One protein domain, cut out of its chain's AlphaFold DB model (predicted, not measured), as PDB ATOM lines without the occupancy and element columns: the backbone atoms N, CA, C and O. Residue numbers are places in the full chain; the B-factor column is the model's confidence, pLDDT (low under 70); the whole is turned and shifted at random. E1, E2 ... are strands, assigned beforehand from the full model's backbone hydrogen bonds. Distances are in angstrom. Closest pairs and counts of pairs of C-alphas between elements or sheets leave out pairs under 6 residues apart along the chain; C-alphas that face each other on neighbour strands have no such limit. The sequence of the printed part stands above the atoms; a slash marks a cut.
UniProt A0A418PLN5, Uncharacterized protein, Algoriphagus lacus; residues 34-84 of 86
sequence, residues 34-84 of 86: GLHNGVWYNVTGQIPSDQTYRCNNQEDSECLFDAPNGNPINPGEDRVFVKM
ATOM      1  N   GLY A  34     -16.327  -7.045 -20.075       92.56
ATOM      2  CA  GLY A  34     -14.991  -6.918 -20.645       92.56
ATOM      3  C   GLY A  34     -13.969  -7.761 -19.891       92.56
ATOM      4  O   GLY A  34     -14.016  -7.841 -18.662       92.56
ATOM      5  N   LEU A  35     -13.028  -8.375 -20.605       91.81
ATOM      6  CA  LEU A  35     -11.934  -9.150 -20.013       91.81
ATOM      7  C   LEU A  35     -10.649  -8.314 -19.980       91.81
ATOM      8  O   LEU A  35     -10.139  -7.919 -21.024       91.81
ATOM      9  N   HIS A  36     -10.090  -8.073 -18.792       89.25
ATOM     10  CA  HIS A  36      -8.788  -7.418 -18.638       89.25
ATOM     11  C   HIS A  36      -7.901  -8.212 -17.677       89.25
ATOM     12  O   HIS A  36      -8.301  -8.479 -16.546       89.25
ATOM     13  N   ASN A  37      -6.695  -8.597 -18.111       87.94
ATOM     14  CA  ASN A  37      -5.728  -9.365 -17.307       87.94
ATOM     15  C   ASN A  37      -6.320 -10.629 -16.639       87.94
ATOM     16  O   ASN A  37      -5.982 -10.954 -15.502       87.94
ATOM     17  N   GLY A  38      -7.226 -11.334 -17.327       88.31
ATOM     18  CA  GLY A  38      -7.875 -12.548 -16.810       88.31
ATOM     19  C   GLY A  38      -9.055 -12.303 -15.858       88.31
ATOM     20  O   GLY A  38      -9.642 -13.263 -15.364       88.31
ATOM     21  N   VAL A  39      -9.421 -11.044 -15.608       92.00
ATOM     22  CA  VAL A  39     -10.556 -10.659 -14.762       92.00
ATOM     23  C   VAL A  39     -11.689 -10.110 -15.625       92.00
ATOM     24  O   VAL A  39     -11.472  -9.261 -16.491       92.00
ATOM     25  N   TRP A  40     -12.901 -10.593 -15.369       92.81
ATOM     26  CA  TRP A  40     -14.122 -10.138 -16.025       92.81
ATOM     27  C   TRP A  40     -14.718  -8.933 -15.293       92.81
ATOM     28  O   TRP A  40     -14.930  -8.976 -14.080       92.81
ATOM     29  N   TYR A  41     -15.023  -7.874 -16.037       92.69
ATOM     30  CA  TYR A  41     -15.613  -6.638 -15.535       92.69
ATOM     31  C   TYR A  41     -16.997  -6.447 -16.141       92.69
ATOM     32  O   TYR A  41     -17.119  -6.358 -17.358       92.69
ATOM     33  N   ASN A  42     -18.024  -6.345 -15.296       92.75
ATOM     34  CA  ASN A  42     -19.351  -5.934 -15.742       92.75
ATOM     35  C   ASN A  42     -19.332  -4.423 -16.040       92.75
ATOM     36  O   ASN A  42     -19.041  -3.612 -15.156       92.75
ATOM     37  N   VAL A  43     -19.618  -4.071 -17.291       90.88
ATOM     38  CA  VAL A  43     -19.693  -2.696 -17.803       90.88
ATOM     39  C   VAL A  43     -21.071  -2.372 -18.383       90.88
ATOM     40  O   VAL A  43     -21.222  -1.412 -19.134       90.88
ATOM     41  N   THR A  44     -22.088  -3.144 -18.000       91.06
ATOM     42  CA  THR A  44     -23.491  -2.901 -18.361       91.06
ATOM     43  C   THR A  44     -23.896  -1.489 -17.940       91.06
ATOM     44  O   THR A  44     -23.614  -1.065 -16.815       91.06
ATOM     45  N   GLY A  45     -24.473  -0.731 -18.873       85.81
ATOM     46  CA  GLY A  45     -24.857   0.670 -18.675       85.81
ATOM     47  C   GLY A  45     -23.693   1.663 -18.552       85.81
ATOM     48  O   GLY A  45     -23.921   2.849 -18.305       85.81
ATOM     49  N   GLN A  46     -22.436   1.232 -18.722       86.19
ATOM     50  CA  GLN A  46     -21.278   2.129 -18.714       86.19
ATOM     51  C   GLN A  46     -20.916   2.572 -20.133       86.19
ATOM     52  O   GLN A  46     -20.706   1.763 -21.036       86.19
ATOM     53  N   ILE A  47     -20.760   3.883 -20.308       84.94
ATOM     54  CA  ILE A  47     -20.293   4.474 -21.564       84.94
ATOM     55  C   ILE A  47     -18.765   4.321 -21.642       84.94
ATOM     56  O   ILE A  47     -18.097   4.671 -20.662       84.94
ATOM     57  N   PRO A  48     -18.183   3.850 -22.764       85.62
ATOM     58  CA  PRO A  48     -16.733   3.820 -22.954       85.62
ATOM     59  C   PRO A  48     -16.118   5.220 -22.805       85.62
ATOM     60  O   PRO A  48     -16.552   6.174 -23.450       85.62
ATOM     61  N   SER A  49     -15.104   5.356 -21.952       85.56
ATOM     62  CA  SER A  49     -14.417   6.619 -21.664       85.56
ATOM     63  C   SER A  49     -13.071   6.366 -20.984       85.56
ATOM     64  O   SER A  49     -12.803   5.268 -20.493       85.56
ATOM     65  N   ASP A  50     -12.245   7.406 -20.865       84.62
ATOM     66  CA  ASP A  50     -10.988   7.336 -20.108       84.62
ATOM     67  C   ASP A  50     -11.193   7.127 -18.588       84.62
ATOM     68  O   ASP A  50     -10.221   6.907 -17.875       84.62
ATOM     69  N   GLN A  51     -12.437   7.152 -18.085       83.69
ATOM     70  CA  GLN A  51     -12.777   6.918 -16.671       83.69
ATOM     71  C   GLN A  51     -13.452   5.559 -16.412       83.69
ATOM     72  O   GLN A  51     -13.588   5.137 -15.264       83.69
ATOM     73  N   THR A  52     -13.893   4.859 -17.459       86.62
ATOM     74  CA  THR A  52     -14.646   3.598 -17.344       86.62
ATOM     75  C   THR A  52     -13.831   2.447 -17.929       86.62
ATOM     76  O   THR A  52     -13.176   1.696 -17.192       86.62
ATOM     77  N   TYR A  53     -13.838   2.339 -19.253       89.31
ATOM     78  CA  TYR A  53     -13.111   1.368 -20.054       89.31
ATOM     79  C   TYR A  53     -12.929   1.877 -21.486       89.31
ATOM     80  O   TYR A  53     -13.657   2.758 -21.953       89.31
ATOM     81  N   ARG A  54     -11.983   1.271 -22.207       89.75
ATOM     82  CA  ARG A  54     -11.795   1.478 -23.647       89.75
ATOM     83  C   ARG A  54     -11.754   0.157 -24.395       89.75
ATOM     84  O   ARG A  54     -11.275  -0.842 -23.868       89.75
ATOM     85  N   CYS A  55     -12.205   0.207 -25.641       89.00
ATOM     86  CA  CYS A  55     -12.014  -0.839 -26.635       89.00
ATOM     87  C   CYS A  55     -10.890  -0.390 -27.576       89.00
ATOM     88  O   CYS A  55     -11.133   0.378 -28.507       89.00
ATOM     89  N   ASN A  56      -9.650  -0.782 -27.287       86.81
ATOM     90  CA  ASN A  56      -8.499  -0.389 -28.104       86.81
ATOM     91  C   ASN A  56      -8.344  -1.356 -29.275       86.81
ATOM     92  O   ASN A  56      -8.490  -2.554 -29.077       86.81
ATOM     93  N   ASN A  57      -8.026  -0.857 -30.468       86.12
ATOM     94  CA  ASN A  57      -7.877  -1.725 -31.634       86.12
ATOM     95  C   ASN A  57      -6.742  -2.734 -31.423       86.12
ATOM     96  O   ASN A  57      -5.609  -2.342 -31.128       86.12
ATOM     97  N   GLN A  58      -7.061  -4.012 -31.584       82.56
ATOM     98  CA  GLN A  58      -6.123  -5.123 -31.517       82.56
ATOM     99  C   GLN A  58      -6.684  -6.249 -32.381       82.56
ATOM    100  O   GLN A  58      -7.828  -6.643 -32.175       82.56
ATOM    101  N   GLU A  59      -5.891  -6.733 -33.337       81.62
ATOM    102  CA  GLU A  59      -6.296  -7.815 -34.245       81.62
ATOM    103  C   GLU A  59      -6.716  -9.073 -33.467       81.62
ATOM    104  O   GLU A  59      -6.163  -9.369 -32.397       81.62
ATOM    105  N   ASP A  60      -7.712  -9.785 -34.000       77.12
ATOM    106  CA  ASP A  60      -8.227 -11.059 -33.481       77.12
ATOM    107  C   ASP A  60      -8.691 -10.987 -32.012       77.12
ATOM    108  O   ASP A  60      -8.604 -11.959 -31.256       77.12
ATOM    109  N   SER A  61      -9.140  -9.811 -31.569       83.62
ATOM    110  CA  SER A  61      -9.547  -9.562 -30.186       83.62
ATOM    111  C   SER A  61     -10.958  -8.999 -30.118       83.62
ATOM    112  O   SER A  61     -11.335  -8.161 -30.927       83.62
ATOM    113  N   GLU A  62     -11.706  -9.429 -29.106       86.69
ATOM    114  CA  GLU A  62     -13.095  -9.033 -28.875       86.69
ATOM    115  C   GLU A  62     -13.199  -8.123 -27.648       86.69
ATOM    116  O   GLU A  62     -12.604  -8.406 -26.600       86.69
ATOM    117  N   CYS A  63     -13.962  -7.028 -27.752       89.56
ATOM    118  CA  CYS A  63     -14.015  -6.064 -26.652       89.56
ATOM    119  C   CYS A  63     -15.009  -6.481 -25.566       89.56
ATOM    120  O   CYS A  63     -14.671  -6.489 -24.384       89.56
ATOM    121  N   LEU A  64     -16.250  -6.791 -25.947       92.56
ATOM    122  CA  LEU A  64     -17.342  -7.037 -25.005       92.56
ATOM    123  C   LEU A  64     -18.013  -8.378 -25.272       92.56
ATOM    124  O   LEU A  64     -18.159  -8.792 -26.420       92.56
ATOM    125  N   PHE A  65     -18.466  -9.007 -24.194       93.19
ATOM    126  CA  PHE A  65     -19.111 -10.312 -24.173       93.19
ATOM    127  C   PHE A  65     -20.447 -10.243 -23.430       93.19
ATOM    128  O   PHE A  65     -20.612  -9.420 -22.527       93.19
ATOM    129  N   ASP A  66     -21.381 -11.121 -23.793       92.12
ATOM    130  CA  ASP A  66     -22.714 -11.226 -23.176       92.12
ATOM    131  C   ASP A  66     -22.683 -11.806 -21.745       92.12
ATOM    132  O   ASP A  66     -23.599 -11.594 -20.952       92.12
ATOM    133  N   ALA A  67     -21.609 -12.516 -21.396       93.00
ATOM    134  CA  ALA A  67     -21.360 -13.114 -20.090       93.00
ATOM    135  C   ALA A  67     -19.852 -13.365 -19.877       93.00
ATOM    136  O   ALA A  67     -19.079 -13.388 -20.839       93.00
ATOM    137  N   PRO A  68     -19.400 -13.632 -18.637       92.31
ATOM    138  CA  PRO A  68     -18.063 -14.166 -18.397       92.31
ATOM    139  C   PRO A  68     -17.858 -15.502 -19.123       92.31
ATOM    140  O   PRO A  68     -18.582 -16.465 -18.877       92.31
ATOM    141  N   ASN A  69     -16.850 -15.572 -19.995       91.12
ATOM    142  CA  ASN A  69     -16.617 -16.682 -20.934       91.12
ATOM    143  C   ASN A  69     -17.796 -16.933 -21.898       91.12
ATOM    144  O   ASN A  69     -17.975 -18.055 -22.373       91.12
ATOM    145  N   GLY A  70     -18.621 -15.911 -22.127       89.69
ATOM    146  CA  GLY A  70     -19.754 -15.942 -23.042       89.69
ATOM    147  C   GLY A  70     -19.357 -15.664 -24.490       89.69
ATOM    148  O   GLY A  70     -18.196 -15.800 -24.881       89.69
ATOM    149  N   ASN A  71     -20.341 -15.266 -25.291       91.44
ATOM    150  CA  ASN A  71     -20.140 -14.920 -26.692       91.44
ATOM    151  C   ASN A  71     -19.748 -13.443 -26.830       91.44
ATOM    152  O   ASN A  71     -20.261 -12.604 -26.084       91.44
ATOM    153  N   PRO A  72     -18.886 -13.101 -27.799       89.50
ATOM    154  CA  PRO A  72     -18.637 -11.710 -28.149       89.50
ATOM    155  C   PRO A  72     -19.920 -11.032 -28.643       89.50
ATOM    156  O   PRO A  72     -20.684 -11.599 -29.425       89.50
ATOM    157  N   ILE A  73     -20.140  -9.794 -28.199       88.56
ATOM    158  CA  ILE A  73     -21.273  -8.960 -28.624       88.56
ATOM    159  C   ILE A  73     -20.996  -8.347 -30.005       88.56
ATOM    160  O   ILE A  73     -21.919  -8.192 -30.802       88.56
ATOM    161  N   ASN A  74     -19.723  -8.070 -30.315       80.00
ATOM    162  CA  ASN A  74     -19.287  -7.463 -31.575       80.00
ATOM    163  C   ASN A  74     -18.236  -8.332 -32.304       80.00
ATOM    164  O   ASN A  74     -17.139  -7.834 -32.539       80.00
ATOM    165  N   PRO A  75     -18.575  -9.567 -32.735       74.69
ATOM    166  CA  PRO A  75     -17.642 -10.569 -33.291       74.69
ATOM    167  C   PRO A  75     -16.910 -10.190 -34.597       74.69
ATOM    168  O   PRO A  75     -16.337 -11.043 -35.270       74.69
ATOM    169  N   GLY A  76     -17.023  -8.941 -35.044       73.38
ATOM    170  CA  GLY A  76     -16.346  -8.413 -36.228       73.38
ATOM    171  C   GLY A  76     -15.571  -7.129 -35.947       73.38
ATOM    172  O   GLY A  76     -15.184  -6.444 -36.892       73.38
ATOM    173  N   GLU A  77     -15.399  -6.757 -34.677       75.12
ATOM    174  CA  GLU A  77     -14.598  -5.605 -34.278       75.12
ATOM    175  C   GLU A  77     -13.304  -6.065 -33.601       75.12
ATOM    176  O   GLU A  77     -13.338  -6.515 -32.463       75.12
ATOM    177  N   ASP A  78     -12.166  -5.850 -34.267       80.25
ATOM    178  CA  ASP A  78     -10.820  -6.098 -33.732       80.25
ATOM    179  C   ASP A  78     -10.472  -5.120 -32.601       80.25
ATOM    180  O   ASP A  78      -9.804  -4.094 -32.803       80.25
ATOM    181  N   ARG A  79     -10.969  -5.382 -31.392       84.62
ATOM    182  CA  ARG A  79     -10.798  -4.508 -30.232       84.62
ATOM    183  C   ARG A  79     -10.591  -5.306 -28.955       84.62
ATOM    184  O   ARG A  79     -11.337  -6.216 -28.655       84.62
ATOM    185  N   VAL A  80      -9.651  -4.884 -28.119       87.25
ATOM    186  CA  VAL A  80      -9.429  -5.440 -26.781       87.25
ATOM    187  C   VAL A  80      -9.986  -4.521 -25.699       87.25
ATOM    188  O   VAL A  80      -9.869  -3.291 -25.772       87.25
ATOM    189  N   PHE A  81     -10.555  -5.120 -24.657       89.75
ATOM    190  CA  PHE A  81     -11.006  -4.397 -23.479       89.75
ATOM    191  C   PHE A  81      -9.843  -3.957 -22.580       89.75
ATOM    192  O   PHE A  81      -9.004  -4.746 -22.130       89.75
ATOM    193  N   VAL A  82      -9.828  -2.667 -22.253       87.88
ATOM    194  CA  VAL A  82      -8.876  -2.057 -21.324       87.88
ATOM    195  C   VAL A  82      -9.644  -1.396 -20.191       87.88
ATOM    196  O   VAL A  82     -10.366  -0.419 -20.405       87.88
ATOM    197  N   LYS A  83      -9.464  -1.908 -18.968       85.56
ATOM    198  CA  LYS A  83     -10.015  -1.264 -17.776       85.56
ATOM    199  C   LYS A  83      -9.206  -0.008 -17.470       85.56
ATOM    200  O   LYS A  83      -7.995  -0.090 -17.278       85.56
ATOM    201  N   MET A  84      -9.882   1.134 -17.363       85.94
ATOM    202  CA  MET A  84      -9.223   2.364 -16.930       85.94
ATOM    203  C   MET A  84      -9.119   2.444 -15.406       85.94
ATOM    204  O   MET A  84     -10.063   2.033 -14.719       85.94
TER     205      MET A  84
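AT A GLANCE: This is residues 34 to 84 of the 86 residues of an uncharacterized protein of Algoriphagus lacus (UniProt A0A418PLN5). With little regular structure, this is a small rounded body of two strand hairpins, E1 with E2 and E3 with E4, E1 packing on E4, and a long loop, residues 58 to 78, joining E3 to E4. The printed part has 51 residues, 17 of them in the four strands, E1 to E4 in chain order; the class is all strand, with two antiparallel two-stranded sheets and no named helix. It is compact, with a radius of gyration of the C-alphas of 9.9 A and spans of 25 by 21 by 20 A.

HOW THE PARTS SIT: Start at E1, residues 34 to 36, which forms a hairpin with E2, residues 39 to 42; look for N 34 and O 41, 2.9 A apart. E3, residues 53 to 57, forms a hairpin with E4, residues 79 to 83; N 56 and O 80 are 2.9 A apart. E1 and E4 touch, their closest C-alphas, of Gly 34 and Phe 81, 5.5 A apart. E2 and E4 are near each other; E1 and E3 are apart.

IN THESE COORDINATES: Find C-alpha 34, where E1 begins, at (-14.991, -6.918, -20.645). E2 covers 10.0 A, E3 13.1 A and E4 12.9 A, ending at C-alpha 83, (-10.015, -1.264, -17.776).

THE WHOLE: The printed part has no cut; the link E3 to E4 is long. No printed residue is under 70 in pLDDT.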